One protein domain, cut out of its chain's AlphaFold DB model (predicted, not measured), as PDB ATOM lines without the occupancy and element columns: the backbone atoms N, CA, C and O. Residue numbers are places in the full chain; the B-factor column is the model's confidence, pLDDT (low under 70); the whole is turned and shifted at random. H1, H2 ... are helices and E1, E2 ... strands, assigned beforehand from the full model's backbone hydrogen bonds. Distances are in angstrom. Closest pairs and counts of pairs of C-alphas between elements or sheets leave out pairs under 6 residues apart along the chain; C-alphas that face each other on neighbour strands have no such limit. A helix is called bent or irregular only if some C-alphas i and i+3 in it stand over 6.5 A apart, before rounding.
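AT A GLANCE: This is residues 6 to 139 of the 145 residues of an uncharacterized protein of Thermoprotei archaeon (UniProt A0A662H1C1). A strongly twisted antiparallel sheet of six strands has helices H1 and H3 over one face, while H4 crosses over E4 and E5 near the end of the sheet from which an arm reaches away. The arm is made by H2 and the unnamed residues 80 to 97 after it, of which residues 80 to 85 stand free at its tip, and it adds much of the length. The printed part has 134 residues with six named strands and four named helices, in the order E1 H1 E2 E3 E4 H2 E5 E6 H3 H4, and its class is mixed, helices and strands. The sheet is branched at E4, which has E3 on one side and both E5 and E6 on the other. The whole is loose, with a radius of gyration of the C-alphas of 17.5 A, and the C-alphas span 60 by 28 by 25 A.

HOW THE PARTS SIT: Begin at E1, residues 6 to 10, an edge strand antiparallel to E6, residues 104 to 109; N 8 and O 106 are 2.9 A apart, within hydrogen-bond range. A tight link leads to H1, residues 15 to 24, which is on the sheet at a height of 6.4 A. H1 lies only just over E2, residues 28 to 36, with 3 of its C-alphas, and runs along the strands, at 8 degrees to E2 on the local plane. Go on through E2, E3, residues 42 to 50, and E4, residues 53 to 64: they form a meander, each strand the antiparallel neighbour of the one before. Both steps are hairpins; look for N 30 and O 47 at 2.9 A, and N 46 and O 58 at 2.8 A. E4 bends by 65 degrees at residue 61, and its pairing is staggered. Residues 56 to 59 pair with E6, with N 57 and O 107 2.8 A apart; residues 62 to 64 pair with E5, residues 98 to 100, with N 63 and O 99 2.9 A apart. The closest C-alphas of H1 and E5 are those of Leu 15 and Ala 98, 5.5 A. H2, residues 68 to 79, is not on the sheet; with residues 69 to 73 alone it touches H4, residues 129 to 139, closest at the C-alphas of Tyr 70 and Val 134, 6.0 A, at a steep tilt of 52 degrees, opposite ways. H3, residues 110 to 120, is over E6 at a height of 8.0 A, on the same face as H1, though H1 and H3 are apart. H4 lies over E4 and, only just, with 3 C-alphas, over E5; it runs across the strands, at 89 degrees to E4 on the local plane. Every O i to N i+4 pair is within hydrogen-bond range in H1 and H4, against 7 of 8 in H2 and 1 of 7 in H3, where 5 of 8 O i to N i+3 pairs are.

IN THESE COORDINATES: Find C-alpha 6 at (108.321, 238.052, 355.273), where E1 begins. E2 covers 23.3 A and bends by 55 degrees at residue 32; E3 covers 25.4 A. E4, the longest strand, runs 30.0 A to C-alpha 64 at (106.843, 265.959, 359.183). H2 covers 15.9 A, E6 16.7 A and H3 17.2 A. H3 is irregular: C-alphas 111 and 114 are 7.4 A apart. H4 covers 15.4 A and ends at C-alpha 139, (93.826, 260.813, 364.753).

THE WHOLE: The two C-alphas farthest apart are those of Thr 83 and Glu 111, 60.4 A. The printed part has no cut. The link from H2 to E5, 18 residues, is long, and that from H3 to H4 is short, with 8. The mean pLDDT of the printed part is 81.7; residues 68 to 95 are under 70.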
ATOM      1  N   VAL A   6     109.033 237.812 354.019       91.88
ATOM      2  CA  VAL A   6     108.321 238.052 355.273       91.88
ATOM      3  C   VAL A   6     107.961 239.526 355.340       91.88
ATOM      4  O   VAL A   6     108.839 240.387 355.312       91.88
ATOM      5  N   GLU A   7     106.666 239.805 355.447       93.81
ATOM      6  CA  GLU A   7     106.123 241.141 355.680       93.81
ATOM      7  C   GLU A   7     105.625 241.250 357.124       93.81
ATOM      8  O   GLU A   7     104.918 240.369 357.617       93.81
ATOM      9  N   PHE A   8     105.982 242.342 357.796       94.50
ATOM     10  CA  PHE A   8     105.515 242.648 359.145       94.50
ATOM     11  C   PHE A   8     105.349 244.155 359.357       94.50
ATOM     12  O   PHE A   8     105.915 244.984 358.636       94.50
ATOM     13  N   GLU A   9     104.545 244.505 360.360       95.88
ATOM     14  CA  GLU A   9     104.309 245.885 360.782       95.88
ATOM     15  C   GLU A   9     105.102 246.199 362.054       95.88
ATOM     16  O   GLU A   9     105.199 245.364 362.954       95.88
ATOM     17  N   LEU A  10     105.665 247.408 362.132       95.56
ATOM     18  CA  LEU A  10     106.425 247.884 363.287       95.56
ATOM     19  C   LEU A  10     105.940 249.271 363.720       95.56
ATOM     20  O   LEU A  10     105.815 250.196 362.914       95.56
ATOM     21  N   GLU A  11     105.697 249.425 365.018       95.75
ATOM     22  CA  GLU A  11     105.356 250.711 365.619       95.75
ATOM     23  C   GLU A  11     106.618 251.569 365.763       95.75
ATOM     24  O   GLU A  11     107.518 251.258 366.540       95.75
ATOM     25  N   VAL A  12     106.673 252.673 365.017       95.31
ATOM     26  CA  VAL A  12     107.791 253.623 365.032       95.31
ATOM     27  C   VAL A  12     107.254 255.012 365.334       95.31
ATOM     28  O   VAL A  12     106.380 255.521 364.633       95.31
ATOM     29  N   ARG A  13     107.795 255.657 366.367       95.25
ATOM     30  CA  ARG A  13     107.385 257.003 366.795       95.25
ATOM     31  C   ARG A  13     108.231 258.098 366.159       95.25
ATOM     32  O   ARG A  13     107.771 259.237 366.057       95.25
ATOM     33  N   ASN A  14     109.443 257.775 365.709       93.06
ATOM     34  CA  ASN A  14     110.342 258.710 365.044       93.06
ATOM     35  C   ASN A  14     111.069 258.048 363.864       93.06
ATOM     36  O   ASN A  14     112.085 257.368 364.015       93.06
ATOM     37  N   LEU A  15     110.591 258.334 362.649       93.00
ATOM     38  CA  LEU A  15     111.105 257.713 361.427       93.00
ATOM     39  C   LEU A  15     112.596 258.007 361.197       93.00
ATOM     40  O   LEU A  15     113.319 257.166 360.673       93.00
ATOM     41  N   LEU A  16     113.085 259.181 361.611       90.69
ATOM     42  CA  LEU A  16     114.498 259.542 361.447       90.69
ATOM     43  C   LEU A  16     115.406 258.736 362.378       90.69
ATOM     44  O   LEU A  16     116.503 258.344 361.979       90.69
ATOM     45  N   VAL A  17     114.950 258.483 363.607       92.62
ATOM     46  CA  VAL A  17     115.675 257.638 364.564       92.62
ATOM     47  C   VAL A  17     115.697 256.199 364.065       92.62
ATOM     48  O   VAL A  17     116.766 255.588 364.077       92.62
ATOM     49  N   PHE A  18     114.580 255.707 363.532       94.81
ATOM     50  CA  PHE A  18     114.502 254.361 362.974       94.81
ATOM     51  C   PHE A  18     115.406 254.163 361.750       94.81
ATOM     52  O   PHE A  18     116.166 253.199 361.684       94.81
ATOM     53  N   ILE A  19     115.409 255.108 360.802       91.81
ATOM     54  CA  ILE A  19     116.317 255.060 359.641       91.81
ATOM     55  C   ILE A  19     117.782 255.048 360.101       91.81
ATOM     56  O   ILE A  19     118.592 254.285 359.581       91.81
ATOM     57  N   ASN A  20     118.129 255.849 361.112       90.00
ATOM     58  CA  ASN A  20     119.478 255.852 361.675       90.00
ATOM     59  C   ASN A  20     119.821 254.538 362.399       90.00
ATOM     60  O   ASN A  20     120.965 254.092 362.341       90.00
ATOM     61  N   PHE A  21     118.856 253.911 363.074       92.88
ATOM     62  CA  PHE A  21     119.013 252.576 363.654       92.88
ATOM     63  C   PHE A  21     119.331 251.538 362.571       92.88
ATOM     64  O   PHE A  21     120.344 250.851 362.682       92.88
ATOM     65  N   LEU A  22     118.562 251.515 361.479       92.50
ATOM     66  CA  LEU A  22     118.829 250.657 360.322       92.50
ATOM     67  C   LEU A  22     120.237 250.879 359.751       92.50
ATOM     68  O   LEU A  22     120.978 249.921 359.538       92.50
ATOM     69  N   SER A  23     120.651 252.137 359.573       89.88
ATOM     70  CA  SER A  23     122.005 252.448 359.099       89.88
ATOM     71  C   SER A  23     123.103 251.957 360.044       89.88
ATOM     72  O   SER A  23     124.142 251.495 359.581       89.88
ATOM     73  N   LYS A  24     122.885 251.999 361.364       91.62
ATOM     74  CA  LYS A  24     123.832 251.451 362.352       91.62
ATOM     75  C   LYS A  24     123.914 249.926 362.329       91.62
ATOM     76  O   LYS A  24     124.965 249.391 362.663       91.62
ATOM     77  N   LEU A  25     122.841 249.247 361.923       91.31
ATOM     78  CA  LEU A  25     122.838 247.803 361.674       91.31
ATOM     79  C   LEU A  25     123.527 247.417 360.353       91.31
ATOM     80  O   LEU A  25     123.683 246.233 360.074       91.31
ATOM     81  N   GLY A  26     123.958 248.398 359.552       92.06
ATOM     82  CA  GLY A  26     124.647 248.185 358.278       92.06
ATOM     83  C   GLY A  26     123.751 248.323 357.047       92.06
ATOM     84  O   GLY A  26     124.250 248.217 355.927       92.06
ATOM     85  N   PHE A  27     122.455 248.605 357.216       92.31
ATOM     86  CA  PHE A  27     121.568 248.791 356.074       92.31
ATOM     87  C   PHE A  27     121.841 250.109 355.345       92.31
ATOM     88  O   PHE A  27     121.892 251.190 355.936       92.31
ATOM     89  N   SER A  28     121.907 250.027 354.022       93.00
ATOM     90  CA  SER A  28     121.796 251.175 353.126       93.00
ATOM     91  C   SER A  28     120.358 251.287 352.629       93.00
ATOM     92  O   SER A  28     119.781 250.307 352.166       93.00
ATOM     93  N   LEU A  29     119.770 252.480 352.725       92.50
ATOM     94  CA  LEU A  29     118.397 252.736 352.298       92.50
ATOM     95  C   LEU A  29     118.396 253.597 351.036       92.50
ATOM     96  O   LEU A  29     118.914 254.715 351.046       92.50
ATOM     97  N   TYR A  30     117.756 253.115 349.973       91.94
ATOM     98  CA  TYR A  30     117.572 253.867 348.733       91.94
ATOM     99  C   TYR A  30     116.099 254.163 348.528       91.94
ATOM    100  O   TYR A  30     115.265 253.266 348.505       91.94
ATOM    101  N   ARG A  31     115.768 255.442 348.385       90.69
ATOM    102  CA  ARG A  31     114.392 255.873 348.157       90.69
ATOM    103  C   ARG A  31     113.928 255.408 346.778       90.69
ATOM    104  O   ARG A  31     114.452 255.873 345.772       90.69
ATOM    105  N   GLU A  32     112.927 254.537 346.757       91.94
ATOM    106  CA  GLU A  32     112.268 254.066 345.536       91.94
ATOM    107  C   GLU A  32     111.201 255.069 345.089       91.94
ATOM    108  O   GLU A  32     111.149 255.461 343.925       91.94
ATOM    109  N   SER A  33     110.359 255.528 346.021       90.06
ATOM    110  CA  SER A  33     109.268 256.454 345.711       90.06
ATOM    111  C   SER A  33     108.935 257.388 346.871       90.06
ATOM    112  O   SER A  33     109.267 257.140 348.033       90.06
ATOM    113  N   THR A  34     108.297 258.511 346.546       90.81
ATOM    114  CA  THR A  34     107.724 259.449 347.517       90.81
ATOM    115  C   THR A  34     106.458 260.046 346.928       90.81
ATOM    116  O   THR A  34     106.509 260.651 345.858       90.81
ATOM    117  N   ASN A  35     105.344 259.896 347.637       88.25
ATOM    118  CA  ASN A  35     104.039 260.406 347.240       88.25
ATOM    119  C   ASN A  35     103.527 261.375 348.306       88.25
ATOM    120  O   ASN A  35     103.451 261.037 349.485       88.25
ATOM    121  N   HIS A  36     103.155 262.580 347.881       85.88
ATOM    122  CA  HIS A  36     102.497 263.558 348.741       85.88
ATOM    123  C   HIS A  36     100.985 263.391 348.610       85.88
ATOM    124  O   HIS A  36     100.439 263.531 347.513       85.88
ATOM    125  N   LEU A  37     100.314 263.078 349.715       87.25
ATOM    126  CA  LEU A  37      98.886 262.793 349.722       87.25
ATOM    127  C   LEU A  37      98.045 264.062 349.958       87.25
ATOM    128  O   LEU A  37      98.538 265.041 350.527       87.25
ATOM    129  N   PRO A  38      96.759 264.075 349.545       82.69
ATOM    130  CA  PRO A  38      95.883 265.241 349.701       82.69
ATOM    131  C   PRO A  38      95.642 265.672 351.152       82.69
ATOM    132  O   PRO A  38      95.331 266.835 351.404       82.69
ATOM    133  N   ASP A  39      95.785 264.751 352.103       81.69
ATOM    134  CA  ASP A  39      95.695 265.031 353.538       81.69
ATOM    135  C   ASP A  39      96.973 265.677 354.107       81.69
ATOM    136  O   ASP A  39      97.027 265.998 355.291       81.69
ATOM    137  N   GLY A  40      97.990 265.888 353.264       82.75
ATOM    138  CA  GLY A  40      99.281 266.470 353.607       82.75
ATOM    139  C   GLY A  40     100.299 265.472 354.161       82.75
ATOM    140  O   GLY A  40     101.422 265.882 354.456       82.75
ATOM    141  N   SER A  41      99.933 264.196 354.321       89.38
ATOM    142  CA  SER A  41     100.878 263.140 354.693       89.38
ATOM    143  C   SER A  41     101.771 262.747 353.511       89.38
ATOM    144  O   SER A  41     101.491 263.060 352.349       89.38
ATOM    145  N   ILE A  42     102.882 262.083 353.816       90.19
ATOM    146  CA  ILE A  42     103.868 261.620 352.844       90.19
ATOM    147  C   ILE A  42     103.953 260.103 352.951       90.19
ATOM    148  O   ILE A  42     104.253 259.578 354.020       90.19
ATOM    149  N   GLU A  43     103.725 259.401 351.847       94.38
ATOM    150  CA  GLU A  43     104.112 257.998 351.716       94.38
ATOM    151  C   GLU A  43     105.501 257.912 351.093       94.38
ATOM    152  O   GLU A  43     105.794 258.564 350.089       94.38
ATOM    153  N   VAL A  44     106.357 257.079 351.671       92.31
ATOM    154  CA  VAL A  44     107.696 256.806 351.159       92.31
ATOM    155  C   VAL A  44     107.943 255.308 351.140       92.31
ATOM    156  O   VAL A  44     107.572 254.600 352.079       92.31
ATOM    157  N   THR A  45     108.605 254.848 350.082       95.06
ATOM    158  CA  THR A  45     109.142 253.489 350.000       95.06
ATOM    159  C   THR A  45     110.652 253.559 349.834       95.06
ATOM    160  O   THR A  45     111.162 254.309 348.993       95.06
ATOM    161  N   PHE A  46     111.365 252.774 350.631       95.12
ATOM    162  CA  PHE A  46     112.801 252.568 350.532       95.12
ATOM    163  C   PHE A  46     113.094 251.108 350.203       95.12
ATOM    164  O   PHE A  46     112.523 250.213 350.817       95.12
ATOM    165  N   ASN A  47     114.039 250.885 349.298       95.31
ATOM    166  CA  ASN A  47     114.708 249.603 349.145       95.31
ATOM    167  C   ASN A  47     115.840 249.529 350.178       95.31
ATOM    168  O   ASN A  47     116.626 250.475 350.318       95.31
ATOM    169  N   LEU A  48     115.899 248.426 350.911       95.06
ATOM    170  CA  LEU A  48     116.901 248.143 351.931       95.06
ATOM    171  C   LEU A  48     117.990 247.265 351.319       95.06
ATOM    172  O   LEU A  48     117.685 246.287 350.646       95.06
ATOM    173  N   TYR A  49     119.253 247.587 351.578       94.56
ATOM    174  CA  TYR A  49     120.397 246.797 351.129       94.56
ATOM    175  C   TYR A  49     121.335 246.505 352.289       94.56
ATOM    176  O   TYR A  49     121.619 247.401 353.084       94.56
ATOM    177  N   LEU A  50     121.870 245.289 352.342       94.00
ATOM    178  CA  LEU A  50     122.946 244.896 353.246       94.00
ATOM    179  C   LEU A  50     124.106 244.367 352.399       94.00
ATOM    180  O   LEU A  50     123.900 243.503 351.551       94.00
ATOM    181  N   ASP A  51     125.303 244.933 352.561       89.88
ATOM    182  CA  ASP A  51     126.495 244.577 351.773       89.88
ATOM    183  C   ASP A  51     126.271 244.552 350.241       89.88
ATOM    184  O   ASP A  51     126.880 243.776 349.511       89.88
ATOM    185  N   SER A  52     125.443 245.474 349.731       88.56
ATOM    186  CA  SER A  52     125.034 245.606 348.313       88.56
ATOM    187  C   SER A  52     124.030 244.570 347.797       88.56
ATOM    188  O   SER A  52     123.647 244.640 346.628       88.56
ATOM    189  N   THR A  53     123.550 243.666 348.646       94.31
ATOM    190  CA  THR A  53     122.440 242.763 348.324       94.31
ATOM    191  C   THR A  53     121.128 243.385 348.784       94.31
ATOM    192  O   THR A  53     121.058 243.939 349.881       94.31
ATOM    193  N   GLU A  54     120.098 243.341 347.939       94.19
ATOM    194  CA  GLU A  54     118.774 243.846 348.305       94.19
ATOM    195  C   GLU A  54     118.186 242.954 349.396       94.19
ATOM    196  O   GLU A  54     117.981 241.763 349.186       94.19
ATOM    197  N   ALA A  55     117.953 243.536 350.566       94.31
ATOM    198  CA  ALA A  55     117.470 242.828 351.740       94.31
ATOM    199  C   ALA A  55     115.953 242.892 351.906       94.31
ATOM    200  O   ALA A  55     115.376 242.091 352.642       94.31
ATOM    201  N   GLY A  56     115.313 243.839 351.220       95.38
ATOM    202  CA  GLY A  56     113.871 243.994 351.209       95.38
ATOM    203  C   GLY A  56     113.448 245.451 351.085       95.38
ATOM    204  O   GLY A  56     114.152 246.268 350.485       95.38
ATOM    205  N   LYS A  57     112.292 245.794 351.652       96.56
ATOM    206  CA  LYS A  57     111.671 247.114 351.502       96.56
ATOM    207  C   LYS A  57     111.117 247.649 352.811       96.56
ATOM    208  O   LYS A  57     110.667 246.903 353.671       96.56
ATOM    209  N   LEU A  58     111.093 248.970 352.922       96.19
ATOM    210  CA  LEU A  58     110.420 249.700 353.986       96.19
ATOM    211  C   LEU A  58     109.413 250.663 353.376       96.19
ATOM    212  O   LEU A  58     109.785 251.513 352.568       96.19
ATOM    213  N   LYS A  59     108.157 250.573 353.804       97.62
ATOM    214  CA  LYS A  59     107.106 251.529 353.463       97.62
ATOM    215  C   LYS A  59     106.636 252.243 354.726       97.62
ATOM    216  O   LYS A  59     106.314 251.610 355.726       97.62
ATOM    217  N   ALA A  60     106.567 253.567 354.665       96.38
ATOM    218  CA  ALA A  60     106.066 254.386 355.761       96.38
ATOM    219  C   ALA A  60     105.156 255.492 355.231       96.38
ATOM    220  O   ALA A  60     105.485 256.153 354.244       96.38
ATOM    221  N   ARG A  61     104.047 255.739 355.930       95.56
ATOM    222  CA  ARG A  61     103.248 256.953 355.774       95.56
ATOM    223  C   ARG A  61     103.437 257.826 356.999       95.56
ATOM    224  O   ARG A  61     103.197 257.390 358.123       95.56
ATOM    225  N   TYR A  62     103.891 259.053 356.797       92.81
ATOM    226  CA  TYR A  62     104.305 259.924 357.885       92.81
ATOM    227  C   TYR A  62     103.905 261.377 357.647       92.81
ATOM    228  O   TYR A  62     103.606 261.803 356.533       92.81
ATOM    229  N   ILE A  63     103.915 262.147 358.728       91.25
ATOM    230  CA  ILE A  63     103.881 263.608 358.703       91.25
ATOM    231  C   ILE A  63     105.217 264.140 359.203       91.25
ATOM    232  O   ILE A  63     105.906 263.479 359.982       91.25
ATOM    233  N   ASP A  64     105.593 265.334 358.769       86.12
ATOM    234  CA  ASP A  64     106.843 265.959 359.183       86.12
ATOM    235  C   ASP A  64     106.631 267.341 359.803       86.12
ATOM    236  O   ASP A  64     105.517 267.864 359.894       86.12
ATOM    237  N   SER A  65     107.733 267.963 360.218       81.50
ATOM    238  CA  SER A  65     107.735 269.304 360.805       81.50
ATOM    239  C   SER A  65     107.183 270.412 359.893       81.50
ATOM    240  O   SER A  65     107.033 271.548 360.348       81.50
ATOM    241  N   PHE A  66     106.899 270.130 358.618       77.31
ATOM    242  CA  PHE A  66     106.288 271.071 357.680       77.31
ATOM    243  C   PHE A  66     104.793 270.831 357.467       77.31
ATOM    244  O   PHE A  66     104.159 271.662 356.808       77.31
ATOM    245  N   PHE A  67     104.220 269.781 358.065       77.50
ATOM    246  CA  PHE A  67     102.803 269.450 357.974       77.50
ATOM    247  C   PHE A  67     101.911 270.664 358.279       77.50
ATOM    248  O   PHE A  67     102.103 271.381 359.264       77.50
ATOM    249  N   LEU A  68     100.931 270.931 357.413       69.38
ATOM    250  CA  LEU A  68     100.168 272.185 357.453       69.38
ATOM    251  C   LEU A  68      99.401 272.374 358.766       69.38
ATOM    252  O   LEU A  68      99.331 273.500 359.262       69.38
ATOM    253  N   ASP A  69      98.877 271.303 359.362       65.25
ATOM    254  CA  ASP A  69      98.201 271.399 360.658       65.25
ATOM    255  C   ASP A  69      99.190 271.644 361.804       65.25
ATOM    256  O   ASP A  69      98.867 272.410 362.706       65.25
ATOM    257  N   TYR A  70     100.430 271.139 361.735       61.31
ATOM    258  CA  TYR A  70     101.485 271.557 362.667       61.31
ATOM    259  C   TYR A  70     101.762 273.058 362.535       61.31
ATOM    260  O   TYR A  70     101.817 273.789 363.527       61.31
ATOM    261  N   GLN A  71     101.856 273.564 361.303       64.00
ATOM    262  CA  GLN A  71     102.011 275.000 361.098       64.00
ATOM    263  C   GLN A  71     100.811 275.781 361.643       64.00
ATOM    264  O   GLN A  71     101.013 276.820 362.251       64.00
ATOM    265  N   ARG A  72      99.573 275.306 361.483       62.19
ATOM    266  CA  ARG A  72      98.382 276.003 361.994       62.19
ATOM    267  C   ARG A  72      98.295 275.961 363.518       62.19
ATOM    268  O   ARG A  72      98.194 277.021 364.128       62.19
ATOM    269  N   LEU A  73      98.391 274.781 364.131       59.50
ATOM    270  CA  LEU A  73      98.289 274.584 365.581       59.50
ATOM    271  C   LEU A  73      99.344 275.395 366.343       59.50
ATOM    272  O   LEU A  73      99.029 276.048 367.340       59.50
ATOM    273  N   PHE A  74     100.583 275.412 365.847       59.28
ATOM    274  CA  PHE A  74     101.694 276.039 366.561       59.28
ATOM    275  C   PHE A  74     102.009 277.460 366.100       59.28
ATOM    276  O   PHE A  74     102.420 278.256 366.943       59.28
ATOM    277  N   LYS A  75     101.749 277.847 364.837       56.16
ATOM    278  CA  LYS A  75     101.810 279.276 364.482       56.16
ATOM    279  C   LYS A  75     100.709 280.040 365.214       56.16
ATOM    280  O   LYS A  75     101.005 281.081 365.782       56.16
ATOM    281  N   LEU A  76      99.474 279.523 365.306       48.62
ATOM    282  CA  LEU A  76      98.389 280.200 366.042       48.62
ATOM    283  C   LEU A  76      98.701 280.392 367.540       48.62
ATOM    284  O   LEU A  76      98.366 281.442 368.086       48.62
ATOM    285  N   ARG A  77      99.402 279.446 368.189       48.72
ATOM    286  CA  ARG A  77      99.908 279.616 369.569       48.72
ATOM    287  C   ARG A  77     101.010 280.683 369.688       48.72
ATOM    288  O   ARG A  77     101.139 281.300 370.742       48.72
ATOM    289  N   GLU A  78     101.798 280.919 368.639       44.75
ATOM    290  CA  GLU A  78     102.774 282.020 368.605       44.75
ATOM    291  C   GLU A  78     102.089 283.383 368.381       44.75
ATOM    292  O   GLU A  78     102.503 284.379 368.980       44.75
ATOM    293  N   TYR A  79     100.999 283.429 367.601       38.22
ATOM    294  CA  TYR A  79     100.214 284.649 367.351       38.22
ATOM    295  C   TYR A  79      99.411 285.136 368.564       38.22
ATOM    296  O   TYR A  79      99.207 286.341 368.695       38.22
ATOM    297  N   SER A  80      98.971 284.254 369.471       43.53
ATOM    298  CA  SER A  80      98.226 284.685 370.667       43.53
ATOM    299  C   SER A  80      99.085 285.443 371.685       43.53
ATOM    300  O   SER A  80      98.537 286.091 372.572       43.53
ATOM    301  N   ASN A  81     100.418 285.408 371.544       42.75
ATOM    302  CA  ASN A  81     101.347 285.980 372.516       42.75
ATOM    303  C   ASN A  81     102.244 287.114 371.985       42.75
ATOM    304  O   ASN A  81     102.987 287.676 372.793       42.75
ATOM    305  N   ARG A  82     102.230 287.484 370.688       37.16
ATOM    306  CA  ARG A  82     103.111 288.558 370.164       37.16
ATOM    307  C   ARG A  82     102.539 289.371 368.995       37.16
ATOM    308  O   ARG A  82     101.934 288.848 368.069       37.16
ATOM    309  N   THR A  83     102.829 290.671 369.040       40.41
ATOM    310  CA  THR A  83     102.497 291.721 368.066       40.41
ATOM    311  C   THR A  83     103.071 291.444 366.664       40.41
ATOM    312  O   THR A  83     104.151 290.860 366.518       40.41
ATOM    313  N   LEU A  84     102.354 291.930 365.637       36.94
ATOM    314  CA  LEU A  84     102.587 291.759 364.187       36.94
ATOM    315  C   LEU A  84     104.025 292.050 363.694       36.94
ATOM    316  O   LEU A  84     104.424 291.547 362.648       36.94
ATOM    317  N   GLU A  85     104.837 292.798 364.441       36.31
ATOM    318  CA  GLU A  85     106.216 293.154 364.062       36.31
ATOM    319  C   GLU A  85     107.217 291.985 364.154       36.31
ATOM    320  O   GLU A  85     108.298 292.036 363.567       36.31
ATOM    321  N   SER A  86     106.869 290.897 364.850       38.16
ATOM    322  CA  SER A  86     107.764 289.741 365.031       38.16
ATOM    323  C   SER A  86     107.701 288.692 363.908       38.16
ATOM    324  O   SER A  86     108.498 287.752 363.890       38.16
ATOM    325  N   LEU A  87     106.809 288.876 362.930       39.94
ATOM    326  CA  LEU A  87     106.465 287.872 361.916       39.94
ATOM    327  C   LEU A  87     107.478 287.685 360.787       39.94
ATOM    328  O   LEU A  87     107.432 286.680 360.082       39.94
ATOM    329  N   GLY A  88     108.414 288.618 360.625       35.00
ATOM    330  CA  GLY A  88     109.375 288.585 359.522       35.00
ATOM    331  C   GLY A  88     110.702 287.877 359.810       35.00
ATOM    332  O   GLY A  88     111.517 287.789 358.898       35.00
ATOM    333  N   LYS A  89     110.993 287.436 361.049       34.97
ATOM    334  CA  LYS A  89     112.396 287.143 361.440       34.97
ATOM    335  C   LYS A  89     112.699 285.849 362.218       34.97
ATOM    336  O   LYS A  89     113.840 285.697 362.641       34.97
ATOM    337  N   LYS A  90     111.777 284.891 362.403       38.03
ATOM    338  CA  LYS A  90     112.073 283.655 363.178       38.03
ATOM    339  C   LYS A  90     111.387 282.368 362.684       38.03
ATOM    340  O   LYS A  90     110.825 281.639 363.490       38.03
ATOM    341  N   SER A  91     111.436 282.034 361.391       40.06
ATOM    342  CA  SER A  91     110.919 280.724 360.929       40.06
ATOM    343  C   SER A  91     111.978 279.617 360.798       40.06
ATOM    344  O   SER A  91     111.680 278.568 360.233       40.06
ATOM    345  N   THR A  92     113.204 279.812 361.282       46.12
ATOM    346  CA  THR A  92     114.292 278.836 361.116       46.12
ATOM    347  C   THR A  92     114.948 278.540 362.460       46.12
ATOM    348  O   THR A  92     115.686 279.349 363.013       46.12
ATOM    349  N   GLY A  93     114.622 277.378 363.024       43.62
ATOM    350  CA  GLY A  93     115.169 276.932 364.308       43.62
ATOM    351  C   GLY A  93     114.522 275.673 364.888       43.62
ATOM    352  O   GLY A  93     115.042 275.130 365.855       43.62
ATOM    353  N   LYS A  94     113.410 275.184 364.322       55.84
ATOM    354  CA  LYS A  94     112.831 273.900 364.737       55.84
ATOM    355  C   LYS A  94     113.556 272.765 364.011       55.84
ATOM    356  O   LYS A  94     113.689 272.812 362.790       55.84
ATOM    357  N   ALA A  95     114.056 271.791 364.771       68.25
ATOM    358  CA  ALA A  95     114.689 270.595 364.229       68.25
ATOM    359  C   ALA A  95     113.690 269.825 363.349       68.25
ATOM    360  O   ALA A  95     112.516 269.711 363.706       68.25
ATOM    361  N   TYR A  96     114.158 269.331 362.202       78.94
ATOM    362  CA  TYR A  96     113.353 268.491 361.320       78.94
ATOM    363  C   TYR A  96     112.984 267.191 362.039       78.94
ATOM    364  O   TYR A  96     113.839 266.562 362.662       78.94
ATOM    365  N   TRP A  97     111.720 266.795 361.947       87.69
ATOM    366  CA  TRP A  97     111.220 265.540 362.493       87.69
ATOM    367  C   TRP A  97     110.214 264.913 361.533       87.69
ATOM    368  O   TRP A  97     109.580 265.625 360.756       87.69
ATOM    369  N   ALA A  98     110.072 263.589 361.604       88.31
ATOM    370  CA  ALA A  98     109.139 262.803 360.806       88.31
ATOM    371  C   ALA A  98     108.525 261.695 361.673       88.31
ATOM    372  O   ALA A  98     109.255 260.939 362.318       88.31
ATOM    373  N   ILE A  99     107.195 261.618 361.702       93.75
ATOM    374  CA  ILE A  99     106.432 260.710 362.565       93.75
ATOM    375  C   ILE A  99     105.489 259.886 361.699       93.75
ATOM    376  O   ILE A  99     104.617 260.473 361.046       93.75
ATOM    377  N   PRO A 100     105.643 258.554 361.685       94.50
ATOM    378  CA  PRO A 100     104.673 257.663 361.072       94.50
ATOM    379  C   PRO A 100     103.278 257.875 361.670       94.50
ATOM    380  O   PRO A 100     103.119 257.988 362.886       94.50
ATOM    381  N   ILE A 101     102.263 257.974 360.813       93.38
ATOM    382  CA  ILE A 101     100.866 258.120 361.259       93.38
ATOM    383  C   ILE A 101     100.159 256.771 361.428       93.38
ATOM    384  O   ILE A 101      99.126 256.696 362.093       93.38
ATOM    385  N   GLU A 102     100.756 255.723 360.870       93.31
ATOM    386  CA  GLU A 102     100.381 254.312 360.936       93.31
ATOM    387  C   GLU A 102     101.659 253.474 361.136       93.31
ATOM    388  O   GLU A 102     102.755 254.004 360.892       93.31
ATOM    389  N   PRO A 103     101.552 252.207 361.585       95.75
ATOM    390  CA  PRO A 103     102.696 251.305 361.655       95.75
ATOM    391  C   PRO A 103     103.450 251.269 360.327       95.75
ATOM    392  O   PRO A 103     102.845 251.256 359.250       95.75
ATOM    393  N   ILE A 104     104.779 251.263 360.388       96.56
ATOM    394  CA  ILE A 104     105.577 251.106 359.174       96.56
ATOM    395  C   ILE A 104     105.535 249.647 358.733       96.56
ATOM    396  O   ILE A 104     105.457 248.742 359.562       96.56
ATOM    397  N   ARG A 105     105.623 249.418 357.426       97.06
ATOM    398  CA  ARG A 105     105.686 248.074 356.850       97.06
ATOM    399  C   ARG A 105     107.098 247.761 356.426       97.06
ATOM    400  O   ARG A 105     107.727 248.565 355.731       97.06
ATOM    401  N   ILE A 106     107.573 246.593 356.822       95.88
ATOM    402  CA  ILE A 106     108.889 246.092 356.460       95.88
ATOM    403  C   ILE A 106     108.693 244.747 355.778       95.88
ATOM    404  O   ILE A 106     108.014 243.867 356.299       95.88
ATOM    405  N   VAL A 107     109.296 244.611 354.605       95.25
ATOM    406  CA  VAL A 107     109.419 243.354 353.875       95.25
ATOM    407  C   VAL A 107     110.885 242.961 353.924       95.25
ATOM    408  O   VAL A 107     111.738 243.785 353.591       95.25
ATOM    409  N   LEU A 108     111.179 241.731 354.332       94.69
ATOM    410  CA  LEU A 108     112.512 241.137 354.274       94.69
ATOM    411  C   LEU A 108     112.478 239.901 353.382       94.69
ATOM    412  O   LEU A 108     111.566 239.081 353.481       94.69
ATOM    413  N   TYR A 109     113.490 239.754 352.535       93.69
ATOM    414  CA  TYR A 109     113.656 238.551 351.724       93.69
ATOM    415  C   TYR A 109     114.237 237.407 352.568       93.69
ATOM    416  O   TYR A 109     114.930 237.654 353.557       93.69
ATOM    417  N   GLU A 110     113.950 236.159 352.180       87.00
ATOM    418  CA  GLU A 110     114.219 234.917 352.930       87.00
ATOM    419  C   GLU A 110     115.581 234.896 353.646       87.00
ATOM    420  O   GLU A 110     115.661 234.653 354.853       87.00
ATOM    421  N   GLU A 111     116.653 235.237 352.929       88.25
ATOM    422  CA  GLU A 111     118.035 235.212 353.425       88.25
ATOM    423  C   GLU A 111     118.330 236.230 354.552       88.25
ATOM    424  O   GLU A 111     119.320 236.097 355.283       88.25
ATOM    425  N   PHE A 112     117.439 237.206 354.750       90.31
ATOM    426  CA  PHE A 112     117.513 238.247 355.778       90.31
ATOM    427  C   PHE A 112     116.450 238.112 356.872       90.31
ATOM    428  O   PHE A 112     116.459 238.900 357.816       90.31
ATOM    429  N   THR A 113     115.580 237.100 356.820       86.38
ATOM    430  CA  THR A 113     114.519 236.884 357.828       86.38
ATOM    431  C   THR A 113     115.058 236.685 359.243       86.38
ATOM    432  O   THR A 113     114.437 237.111 360.206       86.38
ATOM    433  N   ARG A 114     116.276 236.154 359.399       86.19
ATOM    434  CA  ARG A 114     116.975 236.079 360.699       86.19
ATOM    435  C   ARG A 114     117.208 237.437 361.381       86.19
ATOM    436  O   ARG A 114     117.604 237.471 362.537       86.19
ATOM    437  N   LEU A 115     117.058 238.546 360.654       86.69
ATOM    438  CA  LEU A 115     117.192 239.896 361.199       86.69
ATOM    439  C   LEU A 115     115.897 240.385 361.857       86.69
ATOM    440  O   LEU A 115     115.933 241.444 362.473       86.69
ATOM    441  N   LEU A 116     114.791 239.630 361.763       86.50
ATOM    442  CA  LEU A 116     113.514 239.935 362.422       86.50
ATOM    443  C   LEU A 116     113.691 240.189 363.921       86.50
ATOM    444  O   LEU A 116     113.192 241.195 364.416       86.50
ATOM    445  N   ASP A 117     114.501 239.371 364.597       86.38
ATOM    446  CA  ASP A 117     114.800 239.504 366.028       86.38
ATOM    447  C   ASP A 117     115.350 240.899 366.388       86.38
ATOM    448  O   ASP A 117     115.097 241.420 367.470       86.38
ATOM    449  N   LEU A 118     116.072 241.558 365.469       87.25
ATOM    450  CA  LEU A 118     116.604 242.907 365.696       87.25
ATOM    451  C   LEU A 118     115.511 243.983 365.690       87.25
ATOM    452  O   LEU A 118     115.713 245.062 366.249       87.25
ATOM    453  N   PHE A 119     114.386 243.720 365.025       88.12
ATOM    454  CA  PHE A 119     113.250 244.634 364.948       88.12
ATOM    455  C   PHE A 119     112.283 244.454 366.117       88.12
ATOM    456  O   PHE A 119     111.671 245.440 366.523       88.12
ATOM    457  N   GLU A 120     112.167 243.245 366.674       85.44
ATOM    458  CA  GLU A 120     111.273 242.961 367.808       85.44
ATOM    459  C   GLU A 120     111.626 243.787 369.054       85.44
ATOM    460  O   GLU A 120     110.735 244.269 369.754       85.44
ATOM    461  N   ASP A 121     112.918 244.022 369.283       84.44
ATOM    462  CA  ASP A 121     113.413 244.803 370.420       84.44
ATOM    463  C   ASP A 121     113.462 246.322 370.154       84.44
ATOM    464  O   ASP A 121     113.865 247.101 371.028       84.44
ATOM    465  N   TYR A 122     113.081 246.787 368.956       91.62
ATOM    466  CA  TYR A 122     113.149 248.212 368.635       91.62
ATOM    467  C   TYR A 122     112.074 249.007 369.381       91.62
ATOM    468  O   TYR A 122     110.878 248.726 369.315       91.62
ATOM    469  N   SER A 123     112.499 250.085 370.038       92.25
ATOM    470  CA  SER A 123     111.597 251.066 370.627       92.25
ATOM    471  C   SER A 123     112.199 252.463 370.550       92.25
ATOM    472  O   SER A 123     113.401 252.652 370.743       92.25
ATOM    473  N   ASP A 124     111.352 253.450 370.284       93.81
ATOM    474  CA  ASP A 124     111.711 254.860 370.285       93.81
ATOM    475  C   ASP A 124     110.629 255.736 370.926       93.81
ATOM    476  O   ASP A 124     109.532 255.298 371.284       93.81
ATOM    477  N   ASP A 125     110.972 257.010 371.096       93.00
ATOM    478  CA  ASP A 125     110.090 258.047 371.612       93.00
ATOM    479  C   ASP A 125     109.738 259.052 370.514       93.00
ATOM    480  O   ASP A 125     110.478 259.252 369.544       93.00
ATOM    481  N   TYR A 126     108.609 259.742 370.690       91.94
ATOM    482  CA  TYR A 126     108.249 260.851 369.816       91.94
ATOM    483  C   TYR A 126     109.321 261.954 369.860       91.94
ATOM    484  O   TYR A 126     109.853 262.261 370.929       91.94
ATOM    485  N   PRO A 127     109.608 262.613 368.722       87.50
ATOM    486  CA  PRO A 127     110.667 263.620 368.634       87.50
ATOM    487  C   PRO A 127     110.429 264.835 369.542       87.50
ATOM    488  O   PRO A 127     111.385 265.494 369.950       87.50
ATOM    489  N   SER A 128     109.168 265.155 369.848       86.31
ATOM    490  CA  SER A 128     108.795 266.186 370.817       86.31
ATOM    491  C   SER A 128     107.340 266.028 371.281       86.31
ATOM    492  O   SER A 128     106.571 265.251 370.708       86.31
ATOM    493  N   LYS A 129     106.935 266.792 372.306       86.12
ATOM    494  CA  LYS A 129     105.531 266.838 372.755       86.12
ATOM    495  C   LYS A 129     104.614 267.443 371.694       86.12
ATOM    496  O   LYS A 129     103.515 266.950 371.485       86.12
ATOM    497  N   GLU A 130     105.077 268.480 370.998       81.31
ATOM    498  CA  GLU A 130     104.322 269.122 369.918       81.31
ATOM    499  C   GLU A 130     104.028 268.142 368.783       81.31
ATOM    500  O   GLU A 130     102.937 268.126 368.228       81.31
ATOM    501  N   ALA A 131     105.012 267.308 368.468       84.38
ATOM    502  CA  ALA A 131     104.923 266.238 367.494       84.38
ATOM    503  C   ALA A 131     103.800 265.231 367.831       84.38
ATOM    504  O   ALA A 131     102.986 264.898 366.967       84.38
ATOM    505  N   LEU A 132     103.711 264.819 369.100       88.56
ATOM    506  CA  LEU A 132     102.621 263.980 369.603       88.56
ATOM    507  C   LEU A 132     101.258 264.692 369.526       88.56
ATOM    508  O   LEU A 132     100.302 264.107 369.026       88.56
ATOM    509  N   GLU A 133     101.177 265.964 369.933       85.88
ATOM    510  CA  GLU A 133      99.931 266.751 369.869       85.88
ATOM    511  C   GLU A 133      99.363 266.829 368.436       85.88
ATOM    512  O   GLU A 133      98.147 266.751 368.244       85.88
ATOM    513  N   VAL A 134     100.216 266.958 367.408       84.12
ATOM    514  CA  VAL A 134      99.762 266.938 366.001       84.12
ATOM    515  C   VAL A 134      99.191 265.585 365.618       84.12
ATOM    516  O   VAL A 134      98.142 265.528 364.975       84.12
ATOM    517  N   LEU A 135      99.884 264.504 365.979       87.75
ATOM    518  CA  LEU A 135      99.451 263.151 365.654       87.75
ATOM    519  C   LEU A 135      98.095 262.844 366.302       87.75
ATOM    520  O   LEU A 135      97.200 262.324 365.640       87.75
ATOM    521  N   GLU A 136      97.919 263.211 367.571       87.81
ATOM    522  CA  GLU A 136      96.645 263.071 368.282       87.81
ATOM    523  C   GLU A 136      95.538 263.903 367.628       87.81
ATOM    524  O   GLU A 136      94.432 263.401 367.404       87.81
ATOM    525  N   HIS A 137      95.842 265.148 367.246       83.38
ATOM    526  CA  HIS A 137      94.893 265.993 366.527       83.38
ATOM    527  C   HIS A 137      94.460 265.349 365.203       83.38
ATOM    528  O   HIS A 137      93.266 265.286 364.913       83.38
ATOM    529  N   LEU A 138      95.404 264.806 364.433       82.94
ATOM    530  CA  LEU A 138      95.121 264.106 363.183       82.94
ATOM    531  C   LEU A 138      94.242 262.871 363.424       82.94
ATOM    532  O   LEU A 138      93.180 262.754 362.818       82.94
ATOM    533  N   ARG A 139      94.605 262.011 364.384       83.06
ATOM    534  CA  ARG A 139      93.826 260.813 364.753       83.06
ATOM    535  C   ARG A 139      92.395 261.144 365.186       83.06
ATOM    536  O   ARG A 139      91.467 260.416 364.830       83.06
TER     537      ARG A 139